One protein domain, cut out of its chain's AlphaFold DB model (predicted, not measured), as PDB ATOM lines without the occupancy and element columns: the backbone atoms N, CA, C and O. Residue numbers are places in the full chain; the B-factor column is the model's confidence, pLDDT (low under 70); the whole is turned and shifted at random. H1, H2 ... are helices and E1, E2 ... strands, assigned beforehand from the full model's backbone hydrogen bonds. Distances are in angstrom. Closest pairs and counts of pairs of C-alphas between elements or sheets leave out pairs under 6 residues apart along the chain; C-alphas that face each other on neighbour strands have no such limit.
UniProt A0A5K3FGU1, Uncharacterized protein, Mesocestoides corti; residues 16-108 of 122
ATOM      1  N   SER A  16      40.605 119.634  31.913       94.31
ATOM      2  CA  SER A  16      42.061 119.598  32.058       94.31
ATOM      3  C   SER A  16      42.441 119.626  33.535       94.31
ATOM      4  O   SER A  16      41.623 119.963  34.393       94.31
ATOM      5  N   PHE A  17      43.686 119.273  33.844       95.56
ATOM      6  CA  PHE A  17      44.218 119.394  35.197       95.56
ATOM      7  C   PHE A  17      45.552 120.127  35.215       95.56
ATOM      8  O   PHE A  17      46.290 120.202  34.231       95.56
ATOM      9  N   THR A  18      45.866 120.664  36.388       96.88
ATOM     10  CA  THR A  18      47.192 121.160  36.731       96.88
ATOM     11  C   THR A  18      47.553 120.628  38.109       96.88
ATOM     12  O   THR A  18      46.836 120.872  39.076       96.88
ATOM     13  N   THR A  19      48.682 119.937  38.211       96.19
ATOM     14  CA  THR A  19      49.253 119.476  39.478       96.19
ATOM     15  C   THR A  19      50.572 120.190  39.712       96.19
ATOM     16  O   THR A  19      51.425 120.230  38.830       96.19
ATOM     17  N   THR A  20      50.747 120.766  40.901       96.69
ATOM     18  CA  THR A  20      52.018 121.368  41.320       96.69
ATOM     19  C   THR A  20      52.659 120.468  42.368       96.69
ATOM     20  O   THR A  20      52.024 120.149  43.371       96.69
ATOM     21  N   PHE A  21      53.899 120.052  42.127       94.75
ATOM     22  CA  PHE A  21      54.692 119.248  43.048       94.75
ATOM     23  C   PHE A  21      55.724 120.132  43.741       94.75
ATOM     24  O   PHE A  21      56.417 120.914  43.087       94.75
ATOM     25  N   LEU A  22      55.830 119.970  45.057       95.00
ATOM     26  CA  LEU A  22      56.818 120.631  45.902       95.00
ATOM     27  C   LEU A  22      57.826 119.569  46.345       95.00
ATOM     28  O   LEU A  22      57.453 118.601  47.008       95.00
ATOM     29  N   GLY A  23      59.077 119.722  45.930       92.62
ATOM     30  CA  GLY A  23      60.177 118.834  46.281       92.62
ATOM     31  C   GLY A  23      61.126 119.517  47.254       92.62
ATOM     32  O   GLY A  23      61.606 120.614  46.981       92.62
ATOM     33  N   LEU A  24      61.410 118.845  48.367       91.38
ATOM     34  CA  LEU A  24      62.448 119.218  49.324       91.38
ATOM     35  C   LEU A  24      63.539 118.151  49.288       91.38
ATOM     36  O   LEU A  24      63.241 116.955  49.300       91.38
ATOM     37  N   GLY A  25      64.793 118.577  49.217       88.38
ATOM     38  CA  GLY A  25      65.931 117.679  49.093       88.38
ATOM     39  C   GLY A  25      67.214 118.256  49.668       88.38
ATOM     40  O   GLY A  25      67.232 119.330  50.258       88.38
ATOM     41  N   TYR A  26      68.297 117.515  49.480       87.00
ATOM     42  CA  TYR A  26      69.635 117.880  49.934       87.00
ATOM     43  C   TYR A  26      70.525 118.182  48.737       87.00
ATOM     44  O   TYR A  26      70.326 117.617  47.654       87.00
ATOM     45  N   GLU A  27      71.529 119.031  48.935       81.69
ATOM     46  CA  GLU A  27      72.554 119.208  47.917       81.69
ATOM     47  C   GLU A  27      73.391 117.939  47.732       81.69
ATOM     48  O   GLU A  27      73.554 117.118  48.634       81.69
ATOM     49  N   LYS A  28      73.955 117.753  46.535       76.50
ATOM     50  CA  LYS A  28      74.699 116.521  46.206       76.50
ATOM     51  C   LYS A  28      75.938 116.323  47.095       76.50
ATOM     52  O   LYS A  28      76.345 115.188  47.346       76.50
ATOM     53  N   SER A  29      76.538 117.423  47.554       75.06
ATOM     54  CA  SER A  29      77.646 117.456  48.519       75.06
ATOM     55  C   SER A  29      77.201 117.082  49.937       75.06
ATOM     56  O   SER A  29      77.975 116.508  50.707       75.06
ATOM     57  N   GLU A  30      75.937 117.334  50.265       67.44
ATOM     58  CA  GLU A  30      75.297 117.026  51.536       67.44
ATOM     59  C   GLU A  30      74.744 115.604  51.478       67.44
ATOM     60  O   GLU A  30      73.546 115.350  51.385       67.44
ATOM     61  N   ARG A  31      75.646 114.621  51.500       61.06
ATOM     62  CA  ARG A  31      75.272 113.206  51.605       61.06
ATOM     63  C   ARG A  31      74.472 113.025  52.894       61.06
ATOM     64  O   ARG A  31      75.125 112.915  53.919       61.06
ATOM     65  N   ALA A  32      73.133 113.043  52.823       62.00
ATOM     66  CA  ALA A  32      72.142 113.043  53.912       62.00
ATOM     67  C   ALA A  32      72.729 112.704  55.294       62.00
ATOM     68  O   ALA A  32      72.633 111.582  55.793       62.00
ATOM     69  N   LYS A  33      73.414 113.680  55.887       59.09
ATOM     70  CA  LYS A  33      74.080 113.564  57.178       59.09
ATOM     71  C   LYS A  33      73.385 114.575  58.061       59.09
ATOM     72  O   LYS A  33      73.740 115.745  58.077       59.09
ATOM     73  N   THR A  34      72.332 114.100  58.719       66.56
ATOM     74  CA  THR A  34      71.732 114.688  59.930       66.56
ATOM     75  C   THR A  34      71.146 116.111  59.856       66.56
ATOM     76  O   THR A  34      70.626 116.561  60.868       66.56
ATOM     77  N   GLY A  35      71.194 116.812  58.717       73.56
ATOM     78  CA  GLY A  35      70.651 118.171  58.548       73.56
ATOM     79  C   GLY A  35      69.228 118.236  57.975       73.56
ATOM     80  O   GLY A  35      68.682 117.230  57.511       73.56
ATOM     81  N   GLU A  36      68.637 119.433  57.981       82.00
ATOM     82  CA  GLU A  36      67.378 119.727  57.281       82.00
ATOM     83  C   GLU A  36      67.597 119.824  55.758       82.00
ATOM     84  O   GLU A  36      68.688 120.207  55.331       82.00
ATOM     85  N   PRO A  37      66.603 119.463  54.924       83.06
ATOM     86  CA  PRO A  37      66.682 119.635  53.474       83.06
ATOM     87  C   PRO A  37      66.911 121.105  53.096       83.06
ATOM     88  O   PRO A  37      66.121 121.971  53.465       83.06
ATOM     89  N   THR A  38      67.974 121.382  52.346       84.62
ATOM     90  CA  THR A  38      68.397 122.735  51.939       84.62
ATOM     91  C   THR A  38      67.950 123.113  50.527       84.62
ATOM     92  O   THR A  38      67.943 124.291  50.180       84.62
ATOM     93  N   LYS A  39      67.565 122.129  49.709       87.50
ATOM     94  CA  LYS A  39      67.196 122.315  48.304       87.50
ATOM     95  C   LYS A  39      65.688 122.280  48.134       87.50
ATOM     96  O   LYS A  39      65.027 121.354  48.611       87.50
ATOM     97  N   PHE A  40      65.159 123.224  47.364       90.75
ATOM     98  CA  PHE A  40      63.741 123.279  47.035       90.75
ATOM     99  C   PHE A  40      63.507 123.344  45.528       90.75
ATOM    100  O   PHE A  40      64.149 124.112  44.813       90.75
ATOM    101  N   ILE A  41      62.559 122.543  45.042       94.25
ATOM    102  CA  ILE A  41      62.125 122.540  43.646       94.25
ATOM    103  C   ILE A  41      60.601 122.545  43.566       94.25
ATOM    104  O   ILE A  41      59.920 121.755  44.217       94.25
ATOM    105  N   ILE A  42      60.053 123.413  42.721       95.94
ATOM    106  CA  ILE A  42      58.640 123.398  42.351       95.94
ATOM    107  C   ILE A  42      58.543 122.947  40.905       95.94
ATOM    108  O   ILE A  42      59.108 123.579  40.012       95.94
ATOM    109  N   THR A  43      57.769 121.897  40.653       96.62
ATOM    110  CA  THR A  43      57.431 121.479  39.289       96.62
ATOM    111  C   THR A  43      55.931 121.513  39.070       96.62
ATOM    112  O   THR A  43      55.139 121.412  40.009       96.62
ATOM    113  N   ARG A  44      55.521 121.683  37.819       97.44
ATOM    114  CA  ARG A  44      54.121 121.724  37.424       97.44
ATOM    115  C   ARG A  44      53.882 120.782  36.259       97.44
ATOM    116  O   ARG A  44      54.601 120.813  35.265       97.44
ATOM    117  N   LEU A  45      52.848 119.969  36.407       96.62
ATOM    118  CA  LEU A  45      52.320 119.078  35.389       96.62
ATOM    119  C   LEU A  45      50.955 119.592  34.945       96.62
ATOM    120  O   LEU A  45      50.105 119.884  35.786       96.62
ATOM    121  N   ARG A  46      50.740 119.677  33.637       97.50
ATOM    122  CA  ARG A  46      49.436 119.965  33.038       97.50
ATOM    123  C   ARG A  46      49.081 118.895  32.026       97.50
ATOM    124  O   ARG A  46      49.968 118.362  31.362       97.50
ATOM    125  N   GLY A  47      47.796 118.620  31.880       95.50
ATOM    126  CA  GLY A  47      47.317 117.681  30.878       95.50
ATOM    127  C   GLY A  47      45.802 117.723  30.702       95.50
ATOM    128  O   GLY A  47      45.118 118.473  31.409       95.50
ATOM    129  N   PRO A  48      45.282 116.924  29.757       93.94
ATOM    130  CA  PRO A  48      43.845 116.719  29.568       93.94
ATOM    131  C   PRO A  48      43.262 115.959  30.764       93.94
ATOM    132  O   PRO A  48      43.999 115.652  31.692       93.94
ATOM    133  N   ASP A  49      41.972 115.625  30.752       93.75
ATOM    134  CA  ASP A  49      41.297 114.879  31.824       93.75
ATOM    135  C   ASP A  49      42.232 113.919  32.614       93.75
ATOM    136  O   ASP A  49      42.877 113.037  32.021       93.75
ATOM    137  N   PRO A  50      42.364 114.111  33.942       90.38
ATOM    138  CA  PRO A  50      43.372 113.414  34.736       90.38
ATOM    139  C   PRO A  50      43.078 111.921  34.909       90.38
ATOM    140  O   PRO A  50      43.989 111.163  35.231       90.38
ATOM    141  N   TYR A  51      41.831 111.486  34.720       86.50
ATOM    142  CA  TYR A  51      41.396 110.146  35.108       86.50
ATOM    143  C   TYR A  51      41.458 109.147  33.953       86.50
ATOM    144  O   TYR A  51      41.937 108.026  34.133       86.50
ATOM    145  N   PHE A  52      41.022 109.552  32.765       90.44
ATOM    146  CA  PHE A  52      40.876 108.693  31.599       90.44
ATOM    147  C   PHE A  52      41.931 109.003  30.545       90.44
ATOM    148  O   PHE A  52      42.769 108.148  30.252       90.44
ATOM    149  N   ILE A  53      41.918 110.218  29.989       92.88
ATOM    150  CA  ILE A  53      42.770 110.561  28.841       92.88
ATOM    151  C   ILE A  53      44.242 110.524  29.256       92.88
ATOM    152  O   ILE A  53      45.047 109.820  28.643       92.88
ATOM    153  N   THR A  54      44.589 111.225  30.336       95.00
ATOM    154  CA  THR A  54      45.972 111.293  30.823       95.00
ATOM    155  C   THR A  54      46.493 109.925  31.254       95.00
ATOM    156  O   THR A  54      47.593 109.536  30.857       95.00
ATOM    157  N   THR A  55      45.703 109.151  32.003       94.75
ATOM    158  CA  THR A  55      46.084 107.793  32.426       94.75
ATOM    159  C   THR A  55      46.357 106.889  31.225       94.75
ATOM    160  O   THR A  55      47.378 106.198  31.196       94.75
ATOM    161  N   ALA A  56      45.490 106.921  30.207       96.00
ATOM    162  CA  ALA A  56      45.675 106.142  28.988       96.00
ATOM    163  C   ALA A  56      46.953 106.549  28.238       96.00
ATOM    164  O   ALA A  56      47.720 105.679  27.823       96.00
ATOM    165  N   ILE A  57      47.227 107.855  28.118       97.00
ATOM    166  CA  ILE A  57      48.472 108.357  27.522       97.00
ATOM    167  C   ILE A  57      49.685 107.806  28.280       97.00
ATOM    168  O   ILE A  57      50.569 107.224  27.650       97.00
ATOM    169  N   CYS A  58      49.711 107.936  29.610       96.62
ATOM    170  CA  CYS A  58      50.811 107.468  30.452       96.62
ATOM    171  C   CYS A  58      51.084 105.970  30.270       96.62
ATOM    172  O   CYS A  58      52.207 105.580  29.957       96.62
ATOM    173  N   VAL A  59      50.058 105.121  30.392       97.12
ATOM    174  CA  VAL A  59      50.221 103.660  30.286       97.12
ATOM    175  C   VAL A  59      50.690 103.247  28.890       97.12
ATOM    176  O   VAL A  59      51.618 102.448  28.763       97.12
ATOM    177  N   VAL A  60      50.105 103.819  27.832       98.00
ATOM    178  CA  VAL A  60      50.497 103.501  26.450       98.00
ATOM    179  C   VAL A  60      51.926 103.960  26.165       98.00
ATOM    180  O   VAL A  60      52.703 103.209  25.576       98.00
ATOM    181  N   GLN A  61      52.309 105.169  26.590       97.50
ATOM    182  CA  GLN A  61      53.685 105.632  26.395       97.50
ATOM    183  C   GLN A  61      54.686 104.817  27.219       97.50
ATOM    184  O   GLN A  61      55.785 104.565  26.729       97.50
ATOM    185  N   ALA A  62      54.309 104.352  28.414       96.38
ATOM    186  CA  ALA A  62      55.158 103.500  29.235       96.38
ATOM    187  C   ALA A  62      55.406 102.160  28.534       96.38
ATOM    188  O   ALA A  62      56.553 101.749  28.393       96.38
ATOM    189  N   ALA A  63      54.354 101.527  28.002       96.25
ATOM    190  CA  ALA A  63      54.478 100.290  27.233       96.25
ATOM    191  C   ALA A  63      55.400 100.449  26.012       96.25
ATOM    192  O   ALA A  63      56.226  99.580  25.744       96.25
ATOM    193  N   ILE A  64      55.315 101.577  25.299       96.06
ATOM    194  CA  ILE A  64      56.211 101.844  24.167       96.06
ATOM    195  C   ILE A  64      57.663 101.994  24.637       96.06
ATOM    196  O   ILE A  64      58.557 101.446  23.997       96.06
ATOM    197  N   ILE A  65      57.918 102.691  25.749       95.06
ATOM    198  CA  ILE A  65      59.272 102.837  26.310       95.06
ATOM    199  C   ILE A  65      59.857 101.490  26.732       95.06
ATOM    200  O   ILE A  65      61.017 101.228  26.430       95.06
ATOM    201  N   LEU A  66      59.052 100.614  27.342       92.31
ATOM    202  CA  LEU A  66      59.482  99.257  27.693       92.31
ATOM    203  C   LEU A  66      59.943  98.452  26.467       92.31
ATOM    204  O   LEU A  66      60.837  97.622  26.587       92.31
ATOM    205  N   LEU A  67      59.345  98.692  25.296       93.12
ATOM    206  CA  LEU A  67      59.690  97.993  24.054       93.12
ATOM    207  C   LEU A  67      60.843  98.653  23.284       93.12
ATOM    208  O   LEU A  67      61.641  97.952  22.670       93.12
ATOM    209  N   SER A  68      60.909  99.987  23.277       92.94
ATOM    210  CA  SER A  68      61.830 100.755  22.421       92.94
ATOM    211  C   SER A  68      63.122 101.193  23.109       92.94
ATOM    212  O   SER A  68      64.136 101.317  22.431       92.94
ATOM    213  N   ASN A  69      63.106 101.375  24.433       89.00
ATOM    214  CA  ASN A  69      64.239 101.871  25.222       89.00
ATOM    215  C   ASN A  69      64.651 100.858  26.311       89.00
ATOM    216  O   ASN A  69      65.101 101.247  27.391       89.00
ATOM    217  N   ALA A  70      64.461  99.558  26.060       86.00
ATOM    218  CA  ALA A  70      64.756  98.489  27.021       86.00
ATOM    219  C   ALA A  70      66.236  98.456  27.457       86.00
ATOM    220  O   ALA A  70      66.552  98.054  28.572       86.00
ATOM    221  N   ASP A  71      67.143  98.901  26.587       89.56
ATOM    222  CA  ASP A  71      68.583  99.033  26.821       89.56
ATOM    223  C   ASP A  71      68.948 100.170  27.791       89.56
ATOM    224  O   ASP A  71      70.014 100.138  28.405       89.56
ATOM    225  N   ARG A  72      68.060 101.157  27.959       90.81
ATOM    226  CA  ARG A  72      68.252 102.329  28.833       90.81
ATOM    227  C   ARG A  72      67.613 102.168  30.213       90.81
ATOM    228  O   ARG A  72      67.691 103.086  31.035       90.81
ATOM    229  N   MET A  73      66.964 101.035  30.464       89.12
ATOM    230  CA  MET A  73      66.367 100.710  31.759       89.12
ATOM    231  C   MET A  73      67.432 100.207  32.750       89.12
ATOM    232  O   MET A  73      68.418  99.614  32.320       89.12
ATOM    233  N   PRO A  74      67.255 100.442  34.067       85.81
ATOM    234  CA  PRO A  74      68.278 100.154  35.078       85.81
ATOM    235  C   PRO A  74      68.708  98.682  35.131       85.81
ATOM    236  O   PRO A  74      69.903  98.420  35.125       85.81
ATOM    237  N   ASP A  75      67.758  97.738  35.124       79.88
ATOM    238  CA  ASP A  75      68.026  96.295  35.073       79.88
ATOM    239  C   ASP A  75      66.993  95.578  34.187       79.88
ATOM    240  O   ASP A  75      65.861  96.038  34.023       79.88
ATOM    241  N   LYS A  76      67.348  94.396  33.664       74.44
ATOM    242  CA  LYS A  76      66.453  93.564  32.828       74.44
ATOM    243  C   LYS A  76      65.353  92.834  33.612       74.44
ATOM    244  O   LYS A  76      64.502  92.187  33.007       74.44
ATOM    245  N   SER A  77      65.388  92.878  34.941       78.00
ATOM    246  CA  SER A  77      64.464  92.141  35.805       78.00
ATOM    247  C   SER A  77      64.293  92.833  37.148       78.00
ATOM    248  O   SER A  77      65.260  93.353  37.694       78.00
ATOM    249  N   GLY A  78      63.088  92.775  37.709       88.88
ATOM    250  CA  GLY A  78      62.769  93.354  39.010       88.88
ATOM    251  C   GLY A  78      61.443  94.103  38.988       88.88
ATOM    252  O   GLY A  78      60.721  94.090  37.991       88.88
ATOM    253  N   VAL A  79      61.126  94.758  40.103       92.19
ATOM    254  CA  VAL A  79      59.958  95.632  40.234       92.19
ATOM    255  C   VAL A  79      60.462  97.038  40.512       92.19
ATOM    256  O   VAL A  79      61.074  97.290  41.547       92.19
ATOM    257  N   PHE A  80      60.202  97.949  39.579       91.94
ATOM    258  CA  PHE A  80      60.672  99.327  39.641       91.94
ATOM    259  C   PHE A  80      59.499 100.283  39.794       91.94
ATOM    260  O   PHE A  80      58.449 100.112  39.174       91.94
ATOM    261  N   SER A  81      59.695 101.335  40.588       94.31
ATOM    262  CA  SER A  81      58.807 102.491  40.520       94.31
ATOM    263  C   SER A  81      58.961 103.172  39.151       94.31
ATOM    264  O   SER A  81      60.044 103.107  38.564       94.31
ATOM    265  N   PRO A  82      57.936 103.878  38.639       92.88
ATOM    266  CA  PRO A  82      58.041 104.583  37.360       92.88
ATOM    267  C   PRO A  82      59.234 105.546  37.293       92.88
ATOM    268  O   PRO A  82      59.900 105.630  36.266       92.88
ATOM    269  N   GLY A  83      59.547 106.226  38.402       92.38
ATOM    270  CA  GLY A  83      60.717 107.101  38.494       92.38
ATOM    271  C   GLY A  83      62.022 106.338  38.272       92.38
ATOM    272  O   GLY A  83      62.821 106.738  37.437       92.38
ATOM    273  N   ALA A  84      62.211 105.202  38.948       92.44
ATOM    274  CA  ALA A  84      63.404 104.375  38.771       92.44
ATOM    275  C   ALA A  84      63.454 103.695  37.393       92.44
ATOM    276  O   ALA A  84      64.525 103.563  36.816       92.44
ATOM    277  N   ALA A  85      62.310 103.284  36.849       93.12
ATOM    278  CA  ALA A  85      62.230 102.615  35.555       93.12
ATOM    279  C   ALA A  85      62.554 103.557  34.386       93.12
ATOM    280  O   ALA A  85      63.228 103.157  33.439       93.12
ATOM    281  N   PHE A  86      62.072 104.804  34.444       94.69
ATOM    282  CA  PHE A  86      62.047 105.699  33.286       94.69
ATOM    283  C   PHE A  86      63.003 106.896  33.368       94.69
ATOM    284  O   PHE A  86      63.067 107.648  32.393       94.69
ATOM    285  N   TRP A  87      63.759 107.084  34.464       92.94
ATOM    286  CA  TRP A  87      64.598 108.281  34.673       92.94
ATOM    287  C   TRP A  87      65.577 108.583  33.528       92.94
ATOM    288  O   TRP A  87      65.815 109.749  33.235       92.94
ATOM    289  N   ASN A  88      66.121 107.550  32.875       93.50
ATOM    290  CA  ASN A  88      67.091 107.677  31.783       93.50
ATOM    291  C   ASN A  88      66.501 107.316  30.405       93.50
ATOM    292  O   ASN A  88      67.211 106.885  29.496       93.50
ATOM    293  N   THR A  89      65.188 107.462  30.232       95.06
ATOM    294  CA  THR A  89      64.471 107.130  28.988       95.06
ATOM    295  C   THR A  89      63.859 108.376  28.352       95.06
ATOM    296  O   THR A  89      63.825 109.443  28.962       95.06
ATOM    297  N   ASP A  90      63.296 108.243  27.150       95.19
ATOM    298  CA  ASP A  90      62.621 109.361  26.475       95.19
ATOM    299  C   ASP A  90      61.154 109.510  26.912       95.19
ATOM    300  O   ASP A  90      60.378 110.224  26.278       95.19
ATOM    301  N   TYR A  91      60.745 108.839  27.995       96.81
ATOM    302  CA  TYR A  91      59.353 108.767  28.436       96.81
ATOM    303  C   TYR A  91      58.713 110.148  28.616       96.81
ATOM    304  O   TYR A  91      57.645 110.399  28.062       96.81
ATOM    305  N   ILE A  92      59.385 111.077  29.305       95.81
ATOM    306  CA  ILE A  92      58.869 112.441  29.508       95.81
ATOM    307  C   ILE A  92      58.681 113.174  28.175       95.81
ATOM    308  O   ILE A  92      57.678 113.863  28.001       95.81
ATOM    309  N   GLN A  93      59.598 113.004  27.218       96.19
ATOM    310  CA  GLN A  93      59.455 113.625  25.902       96.19
ATOM    311  C   GLN A  93      58.242 113.062  25.160       96.19
ATOM    312  O   GLN A  93      57.424 113.819  24.650       96.19
ATOM    313  N   ARG A  94      58.047 111.742  25.200       96.50
ATOM    314  CA  ARG A  94      56.874 111.106  24.591       96.50
ATOM    315  C   ARG A  94      55.559 111.568  25.211       96.50
ATOM    316  O   ARG A  94      54.563 111.686  24.505       96.50
ATOM    317  N   LEU A  95      55.535 111.808  26.522       97.50
ATOM    318  CA  LEU A  95      54.363 112.375  27.190       97.50
ATOM    319  C   LEU A  95      54.094 113.811  26.719       97.50
ATOM    320  O   LEU A  95      52.939 114.151  26.466       97.50
ATOM    321  N   ARG A  96      55.144 114.621  26.522       97.44
ATOM    322  CA  ARG A  96      55.025 115.967  25.936       97.44
ATOM    323  C   ARG A  96      54.434 115.944  24.539       97.44
ATOM    324  O   ARG A  96      53.472 116.664  24.280       97.44
ATOM    325  N   ASP A  97      54.911 115.044  23.689       97.38
ATOM    326  CA  ASP A  97      54.406 114.889  22.321       97.38
ATOM    327  C   ASP A  97      52.927 114.447  22.277       97.38
ATOM    328  O   ASP A  97      52.272 114.537  21.240       97.38
ATOM    329  N   ARG A  98      52.383 113.960  23.401       97.19
ATOM    330  CA  ARG A  98      50.974 113.566  23.569       97.19
ATOM    331  C   ARG A  98      50.147 114.559  24.387       97.19
ATOM    332  O   ARG A  98      49.025 114.231  24.759       97.19
ATOM    333  N   GLY A  99      50.663 115.764  24.625       95.12
ATOM    334  CA  GLY A  99      49.902 116.863  25.222       95.12
ATOM    335  C   GLY A  99      50.022 117.000  26.742       95.12
ATOM    336  O   GLY A  99      49.193 117.681  27.340       95.12
ATOM    337  N   LEU A 100      51.026 116.379  27.378       97.44
ATOM    338  CA  LEU A 100      51.352 116.646  28.785       97.44
ATOM    339  C   LEU A 100      52.470 117.687  28.891       97.44
ATOM    340  O   LEU A 100      53.555 117.511  28.347       97.44
ATOM    341  N   THR A 101      52.261 118.738  29.673       97.44
ATOM    342  CA  THR A 101      53.272 119.783  29.873       97.44
ATOM    343  C   THR A 101      53.957 119.606  31.220       97.44
ATOM    344  O   THR A 101      53.287 119.494  32.243       97.44
ATOM    345  N   PHE A 102      55.291 119.624  31.221       96.19
ATOM    346  CA  PHE A 102      56.128 119.534  32.420       96.19
ATOM    347  C   PHE A 102      57.000 120.784  32.522       96.19
ATOM    348  O   PHE A 102      57.843 121.009  31.651       96.19
ATOM    349  N   GLU A 103      56.814 121.559  33.586       95.88
ATOM    350  CA  GLU A 103      57.496 122.831  33.838       95.88
ATOM    351  C   GLU A 103      58.245 122.774  35.178       95.88
ATOM    352  O   GLU A 103      57.715 122.272  36.171       95.88
ATOM    353  N   VAL A 104      59.458 123.330  35.226       95.44
ATOM    354  CA  VAL A 104      60.128 123.675  36.488       95.44
ATOM    355  C   VAL A 104      59.777 125.128  36.785       95.44
ATOM    356  O   VAL A 104      60.119 126.017  36.012       95.44
ATOM    357  N   VAL A 105      59.033 125.358  37.864       93.50
ATOM    358  CA  VAL A 105      58.501 126.678  38.239       93.50
ATOM    359  C   VAL A 105      59.495 127.445  39.109       93.50
ATOM    360  O   VAL A 105      59.608 128.658  38.982       93.50
ATOM    361  N   SER A 106      60.209 126.744  39.989       88.69
ATOM    362  CA  SER A 106      61.298 127.303  40.793       88.69
ATOM    363  C   SER A 106      62.296 126.200  41.134       88.69
ATOM    364  O   SER A 106      61.902 125.045  41.310       88.69
ATOM    365  N   ASN A 107      63.573 126.555  41.218       81.25
ATOM    366  CA  ASN A 107      64.640 125.701  41.725       81.25
ATOM    367  C   ASN A 107      65.588 126.579  42.552       81.25
ATOM    368  O   ASN A 107      66.387 127.323  41.989       81.25
ATOM    369  N   GLU A 108      65.481 126.515  43.876       68.44
ATOM    370  CA  GLU A 108      66.334 127.268  44.803       68.44
ATOM    371  C   GLU A 108      67.467 126.361  45.292       68.44
ATOM    372  O   GLU A 108      67.472 125.865  46.416       68.44
TER     373      GLU A 108
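AT A GLANCE: This is residues 16 to 108 of the 122 residues of an uncharacterized protein of Mesocestoides corti (UniProt A0A5K3FGU1). A long twisted ribbon of strands E1, E2 and E3 makes a corner with helix H1 at one end; short H3 sits in that corner, and short H2, whose centre is the nearest of the elements to the mean of the C-alphas at 7.5 A, lies in the opening between H1 and the ribbon, near H1 but not on the sheet. The 93 printed residues include three named helices and three named strands, ordered E1 E2 H1 H2 H3 E3, class mixed; the antiparallel sheet runs E1, E2, E3. The whole is loose, radius of gyration of the C-alphas 15.7 A, spanning 41 by 36 by 18 A.

HOW THE PARTS SIT: E1, residues 16 to 25, and E2, residues 39 to 48, form an antiparallel hairpin, with N 21 and O 43 within hydrogen-bond range at 2.8 A. H1, residues 53 to 68, only grazes the sheet with residues 53 to 57. H2, residues 82 to 86, is near H1 and not on the sheet. H3, residues 91 to 96, touches H1 at a steep tilt of 41 degrees, opposite ways; the closest C-alphas, of Ile 65 and Tyr 91, are 6.3 A apart. H3 only grazes the sheet. E3, residues 101 to 108, is antiparallel to E2, with N 44 and O 103 within range at 2.8 A. Every O i to N i+4 pair is within range in H1, H2 and H3.

IN THESE COORDINATES: E1 begins at C-alpha 16 (42.061, 119.598, 32.058) and measures 29.4 A, E2 30.5 A, H1 22.4 A; E3 ends at C-alpha 108 (66.334, 127.268, 44.803).

THE WHOLE: The printed part has no cut. The links E1 to E2 and H1 to H2 are long. Residues 30 to 34 and 108 have pLDDT under 70.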